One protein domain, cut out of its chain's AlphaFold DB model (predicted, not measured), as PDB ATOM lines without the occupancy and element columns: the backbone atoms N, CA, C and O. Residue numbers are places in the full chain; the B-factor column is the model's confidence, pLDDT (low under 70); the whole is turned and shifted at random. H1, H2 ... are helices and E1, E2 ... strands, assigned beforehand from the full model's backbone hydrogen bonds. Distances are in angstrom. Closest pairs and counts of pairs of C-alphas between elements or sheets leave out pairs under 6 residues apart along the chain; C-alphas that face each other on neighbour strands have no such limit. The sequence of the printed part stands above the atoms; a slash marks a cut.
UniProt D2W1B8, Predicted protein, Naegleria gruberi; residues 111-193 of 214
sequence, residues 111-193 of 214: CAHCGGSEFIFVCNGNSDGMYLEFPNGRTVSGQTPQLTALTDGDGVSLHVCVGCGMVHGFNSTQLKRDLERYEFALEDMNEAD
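What this domain is: This is residues 111 to 193 of the 214 residues of the protein "Predicted protein" of Naegleria gruberi (UniProt D2W1B8). A small, twisted sheet of four strands forms the body, and one long helix, H1, sticks out from it as a free arm that makes much of the length. The printed part has 83 residues, with four named strands and then one named helix, in the order E1 E2 E3 E4 H1; the class is mixed, helices and strands. The sheet runs E3 E2 E1 E4, all antiparallel. The whole is loose, with a radius of gyration of the C-alphas of 16.7 A, and flat, spanning 54 by 32 by 15 A.

Where its parts are: Find C-alpha 119 at (186.576, 183.518, 168.467); from there E1, residues 119 to 125, runs 18.8 A. E2 is residues 129 to 133, E3 residues 139 to 142, and E4 residues 156 to 161, 16.0 A long. H1, residues 172 to 193, runs 32.2 A to C-alpha 193 at (146.710, 208.030, 166.604).

How they stand to each other: Start at E1, an inner strand: N 122 and O 158 of E4 are 2.8 A apart, within hydrogen-bond range. On E2, look for N 131 and O 123 of E1 at 2.9 A, then N 132 and O 140 of E3 at 2.8 A. E1 and E2 form a hairpin, as do E2 and E3; E1 E2 E3 are a meander, each strand the antiparallel neighbour of the one before. With E4 beside E1 they make a Greek key, the fourth strand neighbour to the first. H1 is not on the sheet, with 0 pairs of C-alphas within 10 A; every O i to N i+4 pair in it is within hydrogen-bond range.

The domain as a whole: The C-alphas of Asn 136 and Asp 193 are the two farthest apart, 54.3 A. Residues 171 to 193 stand free, and the body without them spans 34 by 24 by 15 A. The printed part has no cut, and the link from E3 to E4 is long, 13 residues. Look for pLDDT under 70 at residues 125 to 129, 143 to 155 and 191 to 193.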
ATOM      1  N   CYS A 111     183.573 178.887 162.220       90.94
ATOM      2  CA  CYS A 111     183.149 180.037 161.444       90.94
ATOM      3  C   CYS A 111     182.550 179.568 160.117       90.94
ATOM      4  O   CYS A 111     183.261 179.004 159.289       90.94
ATOM      5  N   ALA A 112     181.279 179.889 159.868       89.75
ATOM      6  CA  ALA A 112     180.612 179.562 158.606       89.75
ATOM      7  C   ALA A 112     181.294 180.179 157.366       89.75
ATOM      8  O   ALA A 112     181.104 179.689 156.259       89.75
ATOM      9  N   HIS A 113     182.086 181.244 157.541       92.06
ATOM     10  CA  HIS A 113     182.767 181.931 156.443       92.06
ATOM     11  C   HIS A 113     184.169 181.376 156.149       92.06
ATOM     12  O   HIS A 113     184.512 181.168 154.990       92.06
ATOM     13  N   CYS A 114     185.015 181.186 157.169       94.00
ATOM     14  CA  CYS A 114     186.423 180.795 156.973       94.00
ATOM     15  C   CYS A 114     186.800 179.431 157.568       94.00
ATOM     16  O   CYS A 114     187.945 179.013 157.436       94.00
ATOM     17  N   GLY A 115     185.879 178.750 158.259       93.50
ATOM     18  CA  GLY A 115     186.139 177.483 158.948       93.50
ATOM     19  C   GLY A 115     186.958 177.602 160.240       93.50
ATOM     20  O   GLY A 115     187.153 176.599 160.918       93.50
ATOM     21  N   GLY A 116     187.419 178.802 160.610       92.56
ATOM     22  CA  GLY A 116     188.187 179.026 161.838       92.56
ATOM     23  C   GLY A 116     187.397 178.696 163.109       92.56
ATOM     24  O   GLY A 116     186.193 178.937 163.175       92.56
ATOM     25  N   SER A 117     188.081 178.165 164.120       93.12
ATOM     26  CA  SER A 117     187.511 177.800 165.429       93.12
ATOM     27  C   SER A 117     187.820 178.812 166.537       93.12
ATOM     28  O   SER A 117     187.326 178.686 167.655       93.12
ATOM     29  N   GLU A 118     188.633 179.829 166.244       92.81
ATOM     30  CA  GLU A 118     189.022 180.859 167.205       92.81
ATOM     31  C   GLU A 118     188.070 182.056 167.150       92.81
ATOM     32  O   GLU A 118     187.880 182.684 166.100       92.81
ATOM     33  N   PHE A 119     187.502 182.401 168.307       92.62
ATOM     34  CA  PHE A 119     186.576 183.518 168.467       92.62
ATOM     35  C   PHE A 119     186.981 184.397 169.649       92.62
ATOM     36  O   PHE A 119     187.318 183.890 170.716       92.62
ATOM     37  N   ILE A 120     186.900 185.712 169.462       90.31
ATOM     38  CA  ILE A 120     186.924 186.694 170.547       90.31
ATOM     39  C   ILE A 120     185.487 186.907 170.996       90.31
ATOM     40  O   ILE A 120     184.611 187.174 170.174       90.31
ATOM     41  N   PHE A 121     185.233 186.803 172.292       89.88
ATOM     42  CA  PHE A 121     183.959 187.209 172.858       89.88
ATOM     43  C   PHE A 121     184.024 188.686 173.242       89.88
ATOM     44  O   PHE A 121     184.934 189.115 173.948       89.88
ATOM     45  N   VAL A 122     183.077 189.464 172.736       87.56
ATOM     46  CA  VAL A 122     182.925 190.892 172.992       87.56
ATOM     47  C   VAL A 122     181.638 191.066 173.769       87.56
ATOM     48  O   VAL A 122     180.572 190.780 173.236       87.56
ATOM     49  N   CYS A 123     181.720 191.552 175.000       84.75
ATOM     50  CA  CYS A 123     180.554 191.938 175.776       84.75
ATOM     51  C   CYS A 123     180.639 193.426 176.078       84.75
ATOM     52  O   CYS A 123     181.620 193.881 176.659       84.75
ATOM     53  N   ASN A 124     179.632 194.186 175.665       78.62
ATOM     54  CA  ASN A 124     179.510 195.600 175.983       78.62
ATOM     55  C   ASN A 124     178.329 195.792 176.929       78.62
ATOM     56  O   ASN A 124     177.203 195.930 176.462       78.62
ATOM     57  N   GLY A 125     178.587 195.754 178.239       69.75
ATOM     58  CA  GLY A 125     177.584 196.009 179.266       69.75
ATOM     59  C   GLY A 125     177.378 197.510 179.462       69.75
ATOM     60  O   GLY A 125     178.331 198.249 179.703       69.75
ATOM     61  N   ASN A 126     176.127 197.964 179.401       61.25
ATOM     62  CA  ASN A 126     175.763 199.385 179.424       61.25
ATOM     63  C   ASN A 126     176.187 200.122 180.719       61.25
ATOM     64  O   ASN A 126     176.341 201.342 180.716       61.25
ATOM     65  N   SER A 127     176.387 199.386 181.821       58.59
ATOM     66  CA  SER A 127     176.845 199.905 183.123       58.59
ATOM     67  C   SER A 127     178.175 199.330 183.615       58.59
ATOM     68  O   SER A 127     178.858 199.987 184.398       58.59
ATOM     69  N   ASP A 128     178.550 198.132 183.162       59.25
ATOM     70  CA  ASP A 128     179.639 197.348 183.769       59.25
ATOM     71  C   ASP A 128     180.929 197.384 182.930       59.25
ATOM     72  O   ASP A 128     181.934 196.759 183.269       59.25
ATOM     73  N   GLY A 129     180.917 198.175 181.852       66.94
ATOM     74  CA  GLY A 129     182.024 198.317 180.918       66.94
ATOM     75  C   GLY A 129     182.043 197.220 179.857       66.94
ATOM     76  O   GLY A 129     181.282 196.249 179.889       66.94
ATOM     77  N   MET A 130     182.927 197.394 178.878       77.50
ATOM     78  CA  MET A 130     183.193 196.355 177.898       77.50
ATOM     79  C   MET A 130     184.213 195.375 178.477       77.50
ATOM     80  O   MET A 130     185.213 195.797 179.068       77.50
ATOM     81  N   TYR A 131     184.022 194.080 178.232       84.44
ATOM     82  CA  TYR A 131     185.114 193.119 178.309       84.44
ATOM     83  C   TYR A 131     185.251 192.301 177.029       84.44
ATOM     84  O   TYR A 131     184.285 191.989 176.332       84.44
ATOM     85  N   LEU A 132     186.503 191.986 176.729       86.44
ATOM     86  CA  LEU A 132     186.934 191.120 175.650       86.44
ATOM     87  C   LEU A 132     187.507 189.856 176.273       86.44
ATOM     88  O   LEU A 132     188.380 189.949 177.135       86.44
ATOM     89  N   GLU A 133     187.065 188.693 175.823       88.62
ATOM     90  CA  GLU A 133     187.684 187.412 176.153       88.62
ATOM     91  C   GLU A 133     188.308 186.820 174.890       88.62
ATOM     92  O   GLU A 133     187.656 186.646 173.858       88.62
ATOM     93  N   PHE A 134     189.610 186.565 174.962       88.69
ATOM     94  CA  PHE A 134     190.401 186.004 173.876       88.69
ATOM     95  C   PHE A 134     190.298 184.470 173.859       88.69
ATOM     96  O   PHE A 134     190.075 183.867 174.908       88.69
ATOM     97  N   PRO A 135     190.579 183.807 172.719       87.69
ATOM     98  CA  PRO A 135     190.558 182.340 172.621       87.69
ATOM     99  C   PRO A 135     191.458 181.618 173.636       87.69
ATOM    100  O   PRO A 135     191.214 180.468 173.985       87.69
ATOM    101  N   ASN A 136     192.504 182.290 174.123       87.00
ATOM    102  CA  ASN A 136     193.416 181.769 175.141       87.00
ATOM    103  C   ASN A 136     192.912 181.964 176.589       87.00
ATOM    104  O   ASN A 136     193.676 181.741 177.526       87.00
ATOM    105  N   GLY A 137     191.673 182.429 176.777       87.19
ATOM    106  CA  GLY A 137     191.063 182.708 178.079       87.19
ATOM    107  C   GLY A 137     191.520 184.014 178.732       87.19
ATOM    108  O   GLY A 137     191.097 184.331 179.842       87.19
ATOM    109  N   ARG A 138     192.390 184.801 178.081       84.31
ATOM    110  CA  ARG A 138     192.755 186.127 178.586       84.31
ATOM    111  C   ARG A 138     191.550 187.050 178.474       84.31
ATOM    112  O   ARG A 138     190.942 187.139 177.413       84.31
ATOM    113  N   THR A 139     191.280 187.810 179.527       89.31
ATOM    114  CA  THR A 139     190.256 188.854 179.521       89.31
ATOM    115  C   THR A 139     190.883 190.245 179.557       89.31
ATOM    116  O   THR A 139     191.938 190.465 180.159       89.31
ATOM    117  N   VAL A 140     190.258 191.193 178.863       85.50
ATOM    118  CA  VAL A 140     190.611 192.615 178.886       85.50
ATOM    119  C   VAL A 140     189.334 193.410 179.089       85.50
ATOM    120  O   VAL A 140     188.425 193.328 178.272       85.50
ATOM    121  N   SER A 141     189.275 194.186 180.165       85.00
ATOM    122  CA  SER A 141     188.177 195.109 180.454       85.00
ATOM    123  C   SER A 141     188.598 196.549 180.167       85.00
ATOM    124  O   SER A 141     189.725 196.934 180.490       85.00
ATOM    125  N   GLY A 142     187.702 197.362 179.612       74.25
ATOM    126  CA  GLY A 142     187.975 198.772 179.341       74.25
ATOM    127  C   GLY A 142     186.721 199.594 179.058       74.25
ATOM    128  O   GLY A 142     185.626 199.061 178.883       74.25
ATOM    129  N   GLN A 143     186.893 200.917 179.010       64.38
ATOM    130  CA  GLN A 143     185.858 201.832 178.533       64.38
ATOM    131  C   GLN A 143     186.017 202.035 177.026       64.38
ATOM    132  O   GLN A 143     187.050 202.517 176.564       64.38
ATOM    133  N   THR A 144     184.988 201.689 176.261       57.75
ATOM    134  CA  THR A 144     184.860 202.067 174.850       57.75
ATOM    135  C   THR A 144     183.775 203.122 174.690       57.75
ATOM    136  O   THR A 144     182.882 203.199 175.537       57.75
ATOM    137  N   PRO A 145     183.804 203.928 173.613       56.81
ATOM    138  CA  PRO A 145     182.671 204.776 173.275       56.81
ATOM    139  C   PRO A 145     181.396 203.931 173.210       56.81
ATOM    140  O   PRO A 145     181.369 202.859 172.601       56.81
ATOM    141  N   GLN A 146     180.359 204.406 173.891       57.25
ATOM    142  CA  GLN A 146     179.053 203.767 173.912       57.25
ATOM    143  C   GLN A 146     178.501 203.778 172.482       57.25
ATOM    144  O   GLN A 146     178.378 204.835 171.862       57.25
ATOM    145  N   LEU A 147     178.210 202.600 171.932       54.31
ATOM    146  CA  LEU A 147     177.553 202.482 170.636       54.31
ATOM    147  C   LEU A 147     176.051 202.504 170.900       54.31
ATOM    148  O   LEU A 147     175.426 201.457 171.029       54.31
ATOM    149  N   THR A 148     175.484 203.707 171.010       53.53
ATOM    150  CA  THR A 148     174.079 203.935 171.394       53.53
ATOM    151  C   THR A 148     173.081 203.155 170.531       53.53
ATOM    152  O   THR A 148     172.028 202.773 171.018       53.53
ATOM    153  N   ALA A 149     173.427 202.855 169.274       54.59
ATOM    154  CA  ALA A 149     172.592 202.067 168.361       54.59
ATOM    155  C   ALA A 149     172.634 200.543 168.599       54.59
ATOM    156  O   ALA A 149     171.854 199.813 167.998       54.59
ATOM    157  N   LEU A 150     173.565 200.047 169.416       52.12
ATOM    158  CA  LEU A 150     173.726 198.620 169.704       52.12
ATOM    159  C   LEU A 150     173.346 198.286 171.147       52.12
ATOM    160  O   LEU A 150     172.810 197.216 171.394       52.12
ATOM    161  N   THR A 151     173.601 199.182 172.097       52.62
ATOM    162  CA  THR A 151     173.454 198.903 173.531       52.62
ATOM    163  C   THR A 151     172.385 199.789 174.173       52.62
ATOM    164  O   THR A 151     172.721 200.700 174.930       52.62
ATOM    165  N   ASP A 152     171.105 199.537 173.901       50.03
ATOM    166  CA  ASP A 152     170.026 200.098 174.725       50.03
ATOM    167  C   ASP A 152     169.605 199.051 175.772       50.03
ATOM    168  O   ASP A 152     169.227 197.931 175.441       50.03
ATOM    169  N   GLY A 153     169.764 199.363 177.059       60.12
ATOM    170  CA  GLY A 153     169.481 198.424 178.154       60.12
ATOM    171  C   GLY A 153     170.626 197.470 178.519       60.12
ATOM    172  O   GLY A 153     171.527 197.874 179.254       60.12
ATOM    173  N   ASP A 154     170.561 196.214 178.070       62.16
ATOM    174  CA  ASP A 154     171.323 195.079 178.638       62.16
ATOM    175  C   ASP A 154     172.707 194.850 178.003       62.16
ATOM    176  O   ASP A 154     173.455 193.958 178.406       62.16
ATOM    177  N   GLY A 155     173.092 195.711 177.060       69.00
ATOM    178  CA  GLY A 155     174.345 195.563 176.336       69.00
ATOM    179  C   GLY A 155     174.261 194.550 175.197       69.00
ATOM    180  O   GLY A 155     173.200 194.012 174.898       69.00
ATOM    181  N   VAL A 156     175.388 194.294 174.534       76.81
ATOM    182  CA  VAL A 156     175.465 193.285 173.465       76.81
ATOM    183  C   VAL A 156     176.624 192.354 173.745       76.81
ATOM    184  O   VAL A 156     177.727 192.808 174.054       76.81
ATOM    185  N   SER A 157     176.374 191.055 173.598       83.19
ATOM    186  CA  SER A 157     177.408 190.029 173.600       83.19
ATOM    187  C   SER A 157     177.527 189.389 172.216       83.19
ATOM    188  O   SER A 157     176.533 188.994 171.610       83.19
ATOM    189  N   LEU A 158     178.744 189.333 171.677       89.12
ATOM    190  CA  LEU A 158     179.041 188.842 170.333       89.12
ATOM    191  C   LEU A 158     180.260 187.928 170.385       89.12
ATOM    192  O   LEU A 158     181.233 188.217 171.073       89.12
ATOM    193  N   HIS A 159     180.253 186.865 169.591       90.50
ATOM    194  CA  HIS A 159     181.463 186.102 169.293       90.50
ATOM    195  C   HIS A 159     181.960 186.490 167.901       90.50
ATOM    196  O   HIS A 159     181.244 186.314 166.920       90.50
ATOM    197  N   VAL A 160     183.182 187.000 167.801       91.50
ATOM    198  CA  VAL A 160     183.795 187.484 166.560       91.50
ATOM    199  C   VAL A 160     184.913 186.536 166.152       91.50
ATOM    200  O   VAL A 160     185.824 186.283 166.934       91.50
ATOM    201  N   CYS A 161     184.857 185.996 164.938       93.81
ATOM    202  CA  CYS A 161     185.899 185.106 164.434       93.81
ATOM    203  C   CYS A 161     187.229 185.854 164.286       93.81
ATOM    204  O   CYS A 161     187.283 186.887 163.621       93.81
ATOM    205  N   VAL A 162     188.316 185.305 164.836       93.31
ATOM    206  CA  VAL A 162     189.655 185.915 164.736       93.31
ATOM    207  C   VAL A 162     190.181 185.886 163.300       93.31
ATOM    208  O   VAL A 162     190.826 186.833 162.862       93.31
ATOM    209  N   GLY A 163     189.872 184.826 162.547       93.75
ATOM    210  CA  GLY A 163     190.391 184.638 161.191       93.75
ATOM    211  C   GLY A 163     189.806 185.598 160.153       93.75
ATOM    212  O   GLY A 163     190.526 186.037 159.261       93.75
ATOM    213  N   CYS A 164     188.513 185.932 160.247       94.81
ATOM    214  CA  CYS A 164     187.836 186.755 159.235       94.81
ATOM    215  C   CYS A 164     186.993 187.917 159.780       94.81
ATOM    216  O   CYS A 164     186.383 188.630 158.990       94.81
ATOM    217  N   GLY A 165     186.907 188.106 161.098       90.75
ATOM    218  CA  GLY A 165     186.132 189.191 161.712       90.75
ATOM    219  C   GLY A 165     184.609 189.011 161.675       90.75
ATOM    220  O   GLY A 165     183.884 189.891 162.129       90.75
ATOM    221  N   MET A 166     184.097 187.891 161.156       91.75
ATOM    222  CA  MET A 166     182.653 187.646 161.088       91.75
ATOM    223  C   MET A 166     182.068 187.308 162.460       91.75
ATOM    224  O   MET A 166     182.635 186.512 163.214       91.75
ATOM    225  N   VAL A 167     180.895 187.869 162.754       91.44
ATOM    226  CA  VAL A 167     180.130 187.571 163.970       91.44
ATOM    227  C   VAL A 167     179.470 186.196 163.841       91.44
ATOM    228  O   VAL A 167     178.715 185.931 162.907       91.44
ATOM    229  N   HIS A 168     179.746 185.310 164.792       88.75
ATOM    230  CA  HIS A 168     179.129 183.994 164.875       88.75
ATOM    231  C   HIS A 168     177.653 184.103 165.267       88.75
ATOM    232  O   HIS A 168     177.306 184.801 166.215       88.75
ATOM    233  N   GLY A 169     176.792 183.355 164.575       83.81
ATOM    234  CA  GLY A 169     175.349 183.347 164.830       83.81
ATOM    235  C   GLY A 169     174.607 184.572 164.287       83.81
ATOM    236  O   GLY A 169     173.388 184.638 164.411       83.81
ATOM    237  N   PHE A 170     175.304 185.519 163.647       85.38
ATOM    238  CA  PHE A 170     174.649 186.651 163.004       85.38
ATOM    239  C   PHE A 170     173.904 186.196 161.747       85.38
ATOM    240  O   PHE A 170     174.509 185.805 160.749       85.38
ATOM    241  N   ASN A 171     172.576 186.264 161.796       79.50
ATOM    242  CA  ASN A 171     171.707 185.952 160.672       79.50
ATOM    243  C   ASN A 171     171.125 187.249 160.098       79.50
ATOM    244  O   ASN A 171     170.088 187.736 160.545       79.50
ATOM    245  N   SER A 172     171.789 187.795 159.076       83.38
ATOM    246  CA  SER A 172     171.361 189.041 158.430       83.38
ATOM    247  C   SER A 172     169.957 188.956 157.834       83.38
ATOM    248  O   SER A 172     169.258 189.960 157.761       83.38
ATOM    249  N   THR A 173     169.549 187.772 157.372       77.25
ATOM    250  CA  THR A 173     168.232 187.565 156.761       77.25
ATOM    251  C   THR A 173     167.131 187.635 157.809       77.25
ATOM    252  O   THR A 173     166.106 188.260 157.565       77.25
ATOM    253  N   GLN A 174     167.351 187.027 158.978       72.62
ATOM    254  CA  GLN A 174     166.403 187.106 160.087       72.62
ATOM    255  C   GLN A 174     166.302 188.539 160.618       72.62
ATOM    256  O   GLN A 174     165.201 189.066 160.705       72.62
ATOM    257  N   LEU A 175     167.443 189.205 160.837       79.88
ATOM    258  CA  LEU A 175     167.464 190.591 161.306       79.88
ATOM    259  C   LEU A 175     166.696 191.539 160.373       79.88
ATOM    260  O   LEU A 175     165.938 192.375 160.845       79.88
ATOM    261  N   LYS A 176     166.863 191.402 159.051       84.00
ATOM    262  CA  LYS A 176     166.111 192.211 158.078       84.00
ATOM    263  C   LYS A 176     164.602 191.997 158.189       84.00
ATOM    264  O   LYS A 176     163.870 192.973 158.217       84.00
ATOM    265  N   ARG A 177     164.151 190.743 158.315       78.44
ATOM    266  CA  ARG A 177     162.721 190.440 158.507       78.44
ATOM    267  C   ARG A 177     162.175 191.041 159.798       78.44
ATOM    268  O   ARG A 177     161.036 191.489 159.821       78.44
ATOM    269  N   ASP A 178     162.961 191.014 160.869       72.75
ATOM    270  CA  ASP A 178     162.534 191.565 162.153       72.75
ATOM    271  C   ASP A 178     162.471 193.100 162.110       72.75
ATOM    272  O   ASP A 178     161.530 193.677 162.648       72.75
ATOM    273  N   LEU A 179     163.398 193.753 161.397       81.12
ATOM    274  CA  LEU A 179     163.342 195.196 161.132       81.12
ATOM    275  C   LEU A 179     162.115 195.580 160.301       81.12
ATOM    276  O   LEU A 179     161.379 196.471 160.704       81.12
ATOM    277  N   GLU A 180     161.849 194.868 159.204       86.38
ATOM    278  CA  GLU A 180     160.671 195.109 158.357       86.38
ATOM    279  C   GLU A 180     159.362 194.987 159.157       86.38
ATOM    280  O   GLU A 180     158.464 195.814 159.027       86.38
ATOM    281  N   ARG A 181     159.256 193.983 160.040       80.12
ATOM    282  CA  ARG A 181     158.094 193.828 160.932       80.12
ATOM    283  C   ARG A 181     157.956 194.978 161.922       80.12
ATOM    284  O   ARG A 181     156.839 195.371 162.241       80.12
ATOM    285  N   TYR A 182     159.075 195.462 162.448       77.88
ATOM    286  CA  TYR A 182     159.082 196.550 163.415       77.88
ATOM    287  C   TYR A 182     158.686 197.884 162.773       77.88
ATOM    288  O   TYR A 182     157.882 198.615 163.344       77.88
ATOM    289  N   GLU A 183     159.204 198.174 161.577       87.06
ATOM    290  CA  GLU A 183     158.826 199.352 160.789       87.06
ATOM    291  C   GLU A 183     157.329 199.332 160.456       87.06
ATOM    292  O   GLU A 183     156.638 200.311 160.721       87.06
ATOM    293  N   PHE A 184     156.806 198.184 160.013       84.56
ATOM    294  CA  PHE A 184     155.375 198.013 159.751       84.56
ATOM    295  C   PHE A 184     154.513 198.269 161.002       84.56
ATOM    296  O   PHE A 184     153.533 199.005 160.953       84.56
ATOM    297  N   ALA A 185     154.909 197.727 162.159       80.44
ATOM    298  CA  ALA A 185     154.177 197.941 163.409       80.44
ATOM    299  C   ALA A 185     154.185 199.412 163.875       80.44
ATOM    300  O   ALA A 185     153.247 199.854 164.537       80.44
ATOM    301  N   LEU A 186     155.240 200.173 163.564       78.19
ATOM    302  CA  LEU A 186     155.307 201.605 163.862       78.19
ATOM    303  C   LEU A 186     154.398 202.435 162.948       78.19
ATOM    304  O   LEU A 186     153.832 203.425 163.409       78.19
ATOM    305  N   GLU A 187     154.268 202.054 161.678       81.62
ATOM    306  CA  GLU A 187     153.355 202.703 160.732       81.62
ATOM    307  C   GLU A 187     151.893 202.514 161.168       81.62
ATOM    308  O   GLU A 187     151.183 203.509 161.311       81.62
ATOM    309  N   ASP A 188     151.497 201.289 161.533       76.44
ATOM    310  CA  ASP A 188     150.145 200.984 162.032       76.44
ATOM    311  C   ASP A 188     149.777 201.798 163.291       76.44
ATOM    312  O   ASP A 188     148.652 202.282 163.432       76.44
ATOM    313  N   MET A 189     150.720 201.979 164.226       72.19
ATOM    314  CA  MET A 189     150.471 202.771 165.441       72.19
ATOM    315  C   MET A 189     150.317 204.270 165.150       72.19
ATOM    316  O   MET A 189     149.532 204.939 165.815       72.19
ATOM    317  N   ASN A 190     151.032 204.800 164.155       71.69
ATOM    318  CA  ASN A 190     150.913 206.210 163.781       71.69
ATOM    319  C   ASN A 190     149.603 206.517 163.036       71.69
ATOM    320  O   ASN A 190     149.132 207.653 163.108       71.69
ATOM    321  N   GLU A 191     149.026 205.549 162.319       69.88
ATOM    322  CA  GLU A 191     147.708 205.705 161.688       69.88
ATOM    323  C   GLU A 191     146.580 205.693 162.730       69.88
ATOM    324  O   GLU A 191     145.682 206.532 162.672       69.88
ATOM    325  N   ALA A 192     146.669 204.825 163.745       60.31
ATOM    326  CA  ALA A 192     145.677 204.753 164.820       60.31
ATOM    327  C   ALA A 192     145.571 206.053 165.647       60.31
ATOM    328  O   ALA A 192     144.469 206.443 166.033       60.31
ATOM    329  N   ASP A 193     146.686 206.757 165.866       58.59
ATOM    330  CA  ASP A 193     146.710 208.030 166.604       58.59
ATOM    331  C   ASP A 193     146.145 209.220 165.789       58.59
ATOM    332  O   ASP A 193     145.790 210.251 166.366       58.59
TER     333      ASP A 193